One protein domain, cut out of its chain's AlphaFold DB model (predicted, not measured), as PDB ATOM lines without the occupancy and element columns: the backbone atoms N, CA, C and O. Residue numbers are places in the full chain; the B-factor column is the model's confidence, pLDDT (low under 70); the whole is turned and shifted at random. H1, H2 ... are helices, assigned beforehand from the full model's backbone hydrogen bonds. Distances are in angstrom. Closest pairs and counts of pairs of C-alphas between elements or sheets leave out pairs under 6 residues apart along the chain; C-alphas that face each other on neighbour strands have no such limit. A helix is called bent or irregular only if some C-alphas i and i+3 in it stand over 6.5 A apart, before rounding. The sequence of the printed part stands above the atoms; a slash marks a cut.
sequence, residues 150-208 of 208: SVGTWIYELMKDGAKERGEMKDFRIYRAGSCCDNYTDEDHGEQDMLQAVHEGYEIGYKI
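This is residues 150 to 208 of the 208 residues of a protein of Trypanosoma rangeli (UniProt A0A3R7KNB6). Two separate helices, H2 and H1, are joined by a long winding link in an open, elongated shape with no contact between the helices. From the end of H1 the link turns round near residues 165 and 166, folds back and runs across to the other side of the domain, where residues 182 to 191 make a second loop before H2. The printed part has 59 residues, with two named helices in the order H1, H2 and no named strand; the class is all helix, though under half of the residues, 25 of 59, are in named elements. The whole is loose, with a radius of gyration of the C-alphas of 14.8 A and spans of 41 by 26 by 17 A.

H2, the longest helix, covers residues 194 to 207 and is 20.3 A from first to last C-alpha. It begins at C-alpha 194, at (-17.636, -60.048, -30.399), and ends at C-alpha 207, at (-22.726, -40.828, -34.655). H1 covers residues 150 to 160, 15.3 A long, and begins at C-alpha 150, at (-31.844, -54.364, -16.333).

H2 and H1 are apart, with no C-alpha of the one within 8 A of the other. Neither helix is bent or irregular. In both H1 and H2 every O i to N i+4 pair is within hydrogen-bond range.

The two C-alphas farthest apart, those of Arg 166 and Glu 187, are 42.7 A from each other, and both residues belong to the link. This long link from H1 to H2 has 33 residues, 161 to 193, and its C-alphas lie 3 to 24 A from the mean of all C-alphas. The printed part has no cut and ends at Ile 208, the chain's last residue. The mean pLDDT of the printed part is 80.5, and residues 182 to 191 are under 70.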
ATOM      1  N   SER A 150     -31.375 -54.879 -17.630       90.12
ATOM      2  CA  SER A 150     -31.844 -54.364 -16.333       90.12
ATOM      3  C   SER A 150     -31.801 -52.838 -16.225       90.12
ATOM      4  O   SER A 150     -32.728 -52.238 -15.687       90.12
ATOM      5  N   VAL A 151     -30.766 -52.193 -16.771       88.38
ATOM      6  CA  VAL A 151     -30.660 -50.722 -16.780       88.38
ATOM      7  C   VAL A 151     -31.730 -50.095 -17.675       88.38
ATOM      8  O   VAL A 151     -32.362 -49.120 -17.280       88.38
ATOM      9  N   GLY A 152     -31.975 -50.670 -18.855       84.44
ATOM     10  CA  GLY A 152     -33.027 -50.203 -19.760       84.44
ATOM     11  C   GLY A 152     -34.416 -50.324 -19.131       84.44
ATOM     12  O   GLY A 152     -35.192 -49.371 -19.176       84.44
ATOM     13  N   THR A 153     -34.700 -51.455 -18.478       87.56
ATOM     14  CA  THR A 153     -35.943 -51.668 -17.722       87.56
ATOM     15  C   THR A 153     -36.087 -50.664 -16.580       87.56
ATOM     16  O   THR A 153     -37.147 -50.065 -16.432       87.56
ATOM     17  N   TRP A 154     -35.025 -50.431 -15.804       90.62
ATOM     18  CA  TRP A 154     -35.051 -49.467 -14.703       90.62
ATOM     19  C   TRP A 154     -35.358 -48.043 -15.184       90.62
ATOM     20  O   TRP A 154     -36.213 -47.376 -14.607       90.62
ATOM     21  N   ILE A 155     -34.723 -47.592 -16.272       88.06
ATOM     22  CA  ILE A 155     -34.992 -46.267 -16.850       88.06
ATOM     23  C   ILE A 155     -36.437 -46.181 -17.359       88.06
ATOM     24  O   ILE A 155     -37.106 -45.176 -17.124       88.06
ATOM     25  N   TYR A 156     -36.941 -47.228 -18.019       86.19
ATOM     26  CA  TYR A 156     -38.321 -47.273 -18.497       86.19
ATOM     27  C   TYR A 156     -39.343 -47.118 -17.359       86.19
ATOM     28  O   TYR A 156     -40.233 -46.271 -17.456       86.19
ATOM     29  N   GLU A 157     -39.197 -47.880 -16.271       90.81
ATOM     30  CA  GLU A 157     -40.097 -47.775 -15.111       90.81
ATOM     31  C   GLU A 157     -39.981 -46.397 -14.443       90.81
ATOM     32  O   GLU A 157     -40.995 -45.765 -14.159       90.81
ATOM     33  N   LEU A 158     -38.765 -45.856 -14.301       89.00
ATOM     34  CA  LEU A 158     -38.562 -44.511 -13.755       89.00
ATOM     35  C   LEU A 158     -39.293 -43.436 -14.582       89.00
ATOM     36  O   LEU A 158     -39.905 -42.520 -14.026       89.00
ATOM     37  N   MET A 159     -39.261 -43.541 -15.914       86.06
ATOM     38  CA  MET A 159     -39.995 -42.631 -16.801       86.06
ATOM     39  C   MET A 159     -41.509 -42.775 -16.650       86.06
ATOM     40  O   MET A 159     -42.208 -41.763 -16.577       86.06
ATOM     41  N   LYS A 160     -42.003 -44.014 -16.601       89.69
ATOM     42  CA  LYS A 160     -43.424 -44.343 -16.439       89.69
ATOM     43  C   LYS A 160     -43.990 -43.829 -15.117       89.69
ATOM     44  O   LYS A 160     -45.125 -43.366 -15.090       89.69
ATOM     45  N   ASP A 161     -43.178 -43.823 -14.066       92.00
ATOM     46  CA  ASP A 161     -43.546 -43.287 -12.757       92.00
ATOM     47  C   ASP A 161     -43.622 -41.752 -12.725       92.00
ATOM     48  O   ASP A 161     -43.887 -41.186 -11.671       92.00
ATOM     49  N   GLY A 162     -43.388 -41.041 -13.835       89.38
ATOM     50  CA  GLY A 162     -43.503 -39.579 -13.903       89.38
ATOM     51  C   GLY A 162     -42.238 -38.826 -13.475       89.38
ATOM     52  O   GLY A 162     -42.302 -37.635 -13.169       89.38
ATOM     53  N   ALA A 163     -41.062 -39.469 -13.475       88.38
ATOM     54  CA  ALA A 163     -39.795 -38.818 -13.102       88.38
ATOM     55  C   ALA A 163     -39.479 -37.565 -13.937       88.38
ATOM     56  O   ALA A 163     -38.845 -36.628 -13.449       88.38
ATOM     57  N   LYS A 164     -39.960 -37.511 -15.187       84.75
ATOM     58  CA  LYS A 164     -39.841 -36.322 -16.040       84.75
ATOM     59  C   LYS A 164     -40.632 -35.135 -15.488       84.75
ATOM     60  O   LYS A 164     -40.123 -34.022 -15.476       84.75
ATOM     61  N   GLU A 165     -41.844 -35.375 -15.001       90.19
ATOM     62  CA  GLU A 165     -42.714 -34.345 -14.419       90.19
ATOM     63  C   GLU A 165     -42.174 -33.854 -13.072       90.19
ATOM     64  O   GLU A 165     -42.269 -32.670 -12.761       90.19
ATOM     65  N   ARG A 166     -41.530 -34.743 -12.305       92.62
ATOM     66  CA  ARG A 166     -40.848 -34.400 -11.047       92.62
ATOM     67  C   ARG A 166     -39.494 -33.704 -11.224       92.62
ATOM     68  O   ARG A 166     -38.897 -33.294 -10.233       92.62
ATOM     69  N   GLY A 167     -38.986 -33.572 -12.452       88.50
ATOM     70  CA  GLY A 167     -37.666 -32.984 -12.715       88.50
ATOM     71  C   GLY A 167     -36.482 -33.862 -12.280       88.50
ATOM     72  O   GLY A 167     -35.360 -33.373 -12.171       88.50
ATOM     73  N   GLU A 168     -36.712 -35.156 -12.046       87.38
ATOM     74  CA  GLU A 168     -35.685 -36.144 -11.679       87.38
ATOM     75  C   GLU A 168     -34.921 -36.675 -12.907       87.38
ATOM     76  O   GLU A 168     -33.891 -37.332 -12.770       87.38
ATOM     77  N   MET A 169     -35.402 -36.361 -14.115       81.12
ATOM     78  CA  MET A 169     -34.776 -36.707 -15.391       81.12
ATOM     79  C   MET A 169     -34.254 -35.454 -16.097       81.12
ATOM     80  O   MET A 169     -35.016 -34.537 -16.398       81.12
ATOM     81  N   LYS A 170     -32.954 -35.440 -16.411       80.06
ATOM     82  CA  LYS A 170     -32.354 -34.466 -17.341       80.06
ATOM     83  C   LYS A 170     -32.542 -34.929 -18.790       80.06
ATOM     84  O   LYS A 170     -32.948 -36.062 -19.024       80.06
ATOM     85  N   ASP A 171     -32.198 -34.086 -19.760       82.38
ATOM     86  CA  ASP A 171     -32.098 -34.523 -21.154       82.38
ATOM     87  C   ASP A 171     -30.905 -35.474 -21.326       82.38
ATOM     88  O   ASP A 171     -29.752 -35.102 -21.102       82.38
ATOM     89  N   PHE A 172     -31.183 -36.712 -21.733       80.94
ATOM     90  CA  PHE A 172     -30.182 -37.711 -22.103       80.94
ATOM     91  C   PHE A 172     -30.683 -38.547 -23.285       80.94
ATOM     92  O   PHE A 172     -31.870 -38.563 -23.615       80.94
ATOM     93  N   ARG A 173     -29.760 -39.268 -23.924       81.44
ATOM     94  CA  ARG A 173     -30.054 -40.294 -24.931       81.44
ATOM     95  C   ARG A 173     -29.497 -41.626 -24.448       81.44
ATOM     96  O   ARG A 173     -28.421 -41.656 -23.858       81.44
ATOM     97  N   ILE A 174     -30.224 -42.711 -24.699       83.25
ATOM     98  CA  ILE A 174     -29.779 -44.074 -24.395       83.25
ATOM     99  C   ILE A 174     -29.465 -44.771 -25.709       83.25
ATOM    100  O   ILE A 174     -30.285 -44.773 -26.626       83.25
ATOM    101  N   TYR A 175     -28.303 -45.407 -25.754       86.12
ATOM    102  CA  TYR A 175     -27.887 -46.282 -26.837       86.12
ATOM    103  C   TYR A 175     -27.658 -47.684 -26.263       86.12
ATOM    104  O   TYR A 175     -27.238 -47.821 -25.114       86.12
ATOM    105  N   ARG A 176     -27.965 -48.720 -27.046       85.62
ATOM    106  CA  ARG A 176     -27.706 -50.126 -26.707       85.62
ATOM    107  C   ARG A 176     -26.720 -50.683 -27.727       85.62
ATOM    108  O   ARG A 176     -26.871 -50.383 -28.908       85.62
ATOM    109  N   ALA A 177     -25.732 -51.439 -27.262       87.69
ATOM    110  CA  ALA A 177     -24.710 -52.059 -28.098       87.69
ATOM    111  C   ALA A 177     -24.260 -53.390 -27.490       87.69
ATOM    112  O   ALA A 177     -24.225 -53.532 -26.265       87.69
ATOM    113  N   GLY A 178     -23.861 -54.334 -28.338       87.75
ATOM    114  CA  GLY A 178     -23.397 -55.654 -27.926       87.75
ATOM    115  C   GLY A 178     -24.478 -56.445 -27.198       87.75
ATOM    116  O   GLY A 178     -25.664 -56.168 -27.368       87.75
ATOM    117  N   SER A 179     -24.057 -57.389 -26.347       85.56
ATOM    118  CA  SER A 179     -24.876 -58.467 -25.756       85.56
ATOM    119  C   SER A 179     -26.110 -58.044 -24.945       85.56
ATOM    120  O   SER A 179     -26.808 -58.902 -24.416       85.56
ATOM    121  N   CYS A 180     -26.369 -56.747 -24.756       85.19
ATOM    122  CA  CYS A 180     -27.624 -56.243 -24.185       85.19
ATOM    123  C   CYS A 180     -28.717 -55.988 -25.237       85.19
ATOM    124  O   CYS A 180     -29.845 -55.642 -24.877       85.19
ATOM    125  N   CYS A 181     -28.389 -56.111 -26.524       78.88
ATOM    126  CA  CYS A 181     -29.343 -56.049 -27.619       78.88
ATOM    127  C   CYS A 181     -29.968 -57.434 -27.808       78.88
ATOM    128  O   CYS A 181     -29.270 -58.439 -27.887       78.88
ATOM    129  N   ASP A 182     -31.294 -57.485 -27.871       64.88
ATOM    130  CA  ASP A 182     -32.013 -58.700 -28.243       64.88
ATOM    131  C   ASP A 182     -32.077 -58.746 -29.772       64.88
ATOM    132  O   ASP A 182     -32.985 -58.182 -30.384       64.88
ATOM    133  N   ASN A 183     -31.041 -59.291 -30.408       53.69
ATOM    134  CA  ASN A 183     -30.983 -59.384 -31.863       53.69
ATOM    135  C   ASN A 183     -31.714 -60.645 -32.337       53.69
ATOM    136  O   ASN A 183     -31.113 -61.530 -32.926       53.69
ATOM    137  N   TYR A 184     -33.028 -60.724 -32.129       49.56
ATOM    138  CA  TYR A 184     -33.861 -61.543 -33.008       49.56
ATOM    139  C   TYR A 184     -33.970 -60.812 -34.349       49.56
ATOM    140  O   TYR A 184     -34.879 -60.015 -34.567       49.56
ATOM    141  N   THR A 185     -33.006 -61.019 -35.245       40.97
ATOM    142  CA  THR A 185     -33.262 -60.778 -36.666       40.97
ATOM    143  C   THR A 185     -34.164 -61.901 -37.178       40.97
ATOM    144  O   THR A 185     -34.048 -63.041 -36.733       40.97
ATOM    145  N   ASP A 186     -35.060 -61.590 -38.121       40.62
ATOM    146  CA  ASP A 186     -36.020 -62.527 -38.742       40.62
ATOM    147  C   ASP A 186     -35.368 -63.771 -39.402       40.62
ATOM    148  O   ASP A 186     -36.062 -64.666 -39.881       40.62
ATOM    149  N   GLU A 187     -34.035 -63.853 -39.406       36.31
ATOM    150  CA  GLU A 187     -33.230 -64.990 -39.846       36.31
ATOM    151  C   GLU A 187     -32.609 -65.757 -38.661       36.31
ATOM    152  O   GLU A 187     -31.416 -65.998 -38.670       36.31
ATOM    153  N   ASP A 188     -33.357 -66.138 -37.619       37.25
ATOM    154  CA  ASP A 188     -32.917 -67.131 -36.604       37.25
ATOM    155  C   ASP A 188     -31.534 -66.891 -35.922       37.25
ATOM    156  O   ASP A 188     -30.988 -67.782 -35.263       37.25
ATOM    157  N   HIS A 189     -30.949 -65.695 -36.035       45.88
ATOM    158  CA  HIS A 189     -29.585 -65.382 -35.604       45.88
ATOM    159  C   HIS A 189     -29.600 -64.502 -34.354       45.88
ATOM    160  O   HIS A 189     -29.066 -63.398 -34.338       45.88
ATOM    161  N   GLY A 190     -30.161 -65.046 -33.270       49.56
ATOM    162  CA  GLY A 190     -30.049 -64.513 -31.903       49.56
ATOM    163  C   GLY A 190     -28.639 -64.586 -31.297       49.56
ATOM    164  O   GLY A 190     -28.492 -64.529 -30.078       49.56
ATOM    165  N   GLU A 191     -27.601 -64.768 -32.114       59.44
ATOM    166  CA  GLU A 191     -26.221 -64.928 -31.662       59.44
ATOM    167  C   GLU A 191     -25.431 -63.650 -31.944       59.44
ATOM    168  O   GLU A 191     -25.001 -63.394 -33.065       59.44
ATOM    169  N   GLN A 192     -25.228 -62.838 -30.905       71.50
ATOM    170  CA  GLN A 192     -24.289 -61.722 -30.957       71.50
ATOM    171  C   GLN A 192     -22.879 -62.211 -30.641       71.50
ATOM    172  O   GLN A 192     -22.596 -62.670 -29.531       71.50
ATOM    173  N   ASP A 193     -21.980 -62.058 -31.607       78.00
ATOM    174  CA  ASP A 193     -20.558 -62.297 -31.413       78.00
ATOM    175  C   ASP A 193     -19.799 -61.009 -31.037       78.00
ATOM    176  O   ASP A 193     -20.333 -59.895 -30.972       78.00
ATOM    177  N   MET A 194     -18.505 -61.167 -30.759       86.00
ATOM    178  CA  MET A 194     -17.636 -60.048 -30.399       86.00
ATOM    179  C   MET A 194     -17.482 -59.035 -31.543       86.00
ATOM    180  O   MET A 194     -17.324 -57.843 -31.279       86.00
ATOM    181  N   LEU A 195     -17.530 -59.483 -32.801       86.94
ATOM    182  CA  LEU A 195     -17.371 -58.611 -33.961       86.94
ATOM    183  C   LEU A 195     -18.562 -57.658 -34.073       86.94
ATOM    184  O   LEU A 195     -18.370 -56.454 -34.245       86.94
ATOM    185  N   GLN A 196     -19.775 -58.181 -33.905       85.31
ATOM    186  CA  GLN A 196     -20.994 -57.391 -33.910       85.31
ATOM    187  C   GLN A 196     -21.020 -56.392 -32.749       85.31
ATOM    188  O   GLN A 196     -21.306 -55.217 -32.970       85.31
ATOM    189  N   ALA A 197     -20.635 -56.809 -31.538       88.62
ATOM    190  CA  ALA A 197     -20.560 -55.905 -30.389       88.62
ATOM    191  C   ALA A 197     -19.585 -54.732 -30.616       88.62
ATOM    192  O   ALA A 197     -19.907 -53.583 -30.305       88.62
ATOM    193  N   VAL A 198     -18.408 -55.004 -31.192       91.50
ATOM    194  CA  VAL A 198     -17.422 -53.967 -31.541       91.50
ATOM    195  C   VAL A 198     -17.957 -53.048 -32.638       91.50
ATOM    196  O   VAL A 198     -17.814 -51.828 -32.536       91.50
ATOM    197  N   HIS A 199     -18.592 -53.608 -33.669       90.44
ATOM    198  CA  HIS A 199     -19.151 -52.836 -34.773       90.44
ATOM    199  C   HIS A 199     -20.285 -51.906 -34.318       90.44
ATOM    200  O   HIS A 199     -20.261 -50.719 -34.635       90.44
ATOM    201  N   GLU A 200     -21.231 -52.402 -33.517       90.25
ATOM    202  CA  GLU A 200     -22.312 -51.593 -32.942       90.25
ATOM    203  C   GLU A 200     -21.758 -50.448 -32.078       90.25
ATOM    204  O   GLU A 200     -22.202 -49.304 -32.193       90.25
ATOM    205  N   GLY A 201     -20.744 -50.735 -31.254       91.44
ATOM    206  CA  GLY A 201     -20.056 -49.719 -30.457       91.44
ATOM    207  C   GLY A 201     -19.388 -48.641 -31.317       91.44
ATOM    208  O   GLY A 201     -19.526 -47.453 -31.026       91.44
ATOM    209  N   TYR A 202     -18.712 -49.041 -32.400       94.00
ATOM    210  CA  TYR A 202     -18.108 -48.115 -33.361       94.00
ATOM    211  C   TYR A 202     -19.160 -47.228 -34.042       94.00
ATOM    212  O   TYR A 202     -19.006 -46.010 -34.083       94.00
ATOM    213  N   GLU A 203     -20.257 -47.815 -34.523       92.50
ATOM    214  CA  GLU A 203     -21.349 -47.097 -35.187       92.50
ATOM    215  C   GLU A 203     -22.011 -46.056 -34.282       92.50
ATOM    216  O   GLU A 203     -22.361 -44.965 -34.735       92.50
ATOM    217  N   ILE A 204     -22.194 -46.381 -33.000       92.56
ATOM    218  CA  ILE A 204     -22.715 -45.435 -32.010       92.56
ATOM    219  C   ILE A 204     -21.693 -44.330 -31.749       92.56
ATOM    220  O   ILE A 204     -22.053 -43.157 -31.806       92.56
ATOM    221  N   GLY A 205     -20.428 -44.690 -31.513       93.56
ATOM    222  CA  GLY A 205     -19.358 -43.730 -31.245       93.56
ATOM    223  C   GLY A 205     -19.087 -42.768 -32.404       93.56
ATOM    224  O   GLY A 205     -18.726 -41.628 -32.161       93.56
ATOM    225  N   TYR A 206     -19.298 -43.193 -33.650       92.75
ATOM    226  CA  TYR A 206     -19.157 -42.337 -34.831       92.75
ATOM    227  C   TYR A 206     -20.309 -41.329 -34.998       92.75
ATOM    228  O   TYR A 206     -20.133 -40.277 -35.611       92.75
ATOM    229  N   LYS A 207     -21.511 -41.652 -34.498       90.06
ATOM    230  CA  LYS A 207     -22.726 -40.828 -34.655       90.06
ATOM    231  C   LYS A 207     -22.918 -39.794 -33.541       90.06
ATOM    232  O   LYS A 207     -23.791 -38.933 -33.683       90.06
ATOM    233  N   ILE A 208     -22.182 -39.924 -32.439       87.06
ATOM    234  CA  ILE A 208     -22.205 -39.025 -31.273       87.06
ATOM    235  C   ILE A 208     -21.034 -38.051 -31.381       87.06
ATOM    236  O   ILE A 208     -21.282 -36.848 -31.147       87.06
TER     237      ILE A 208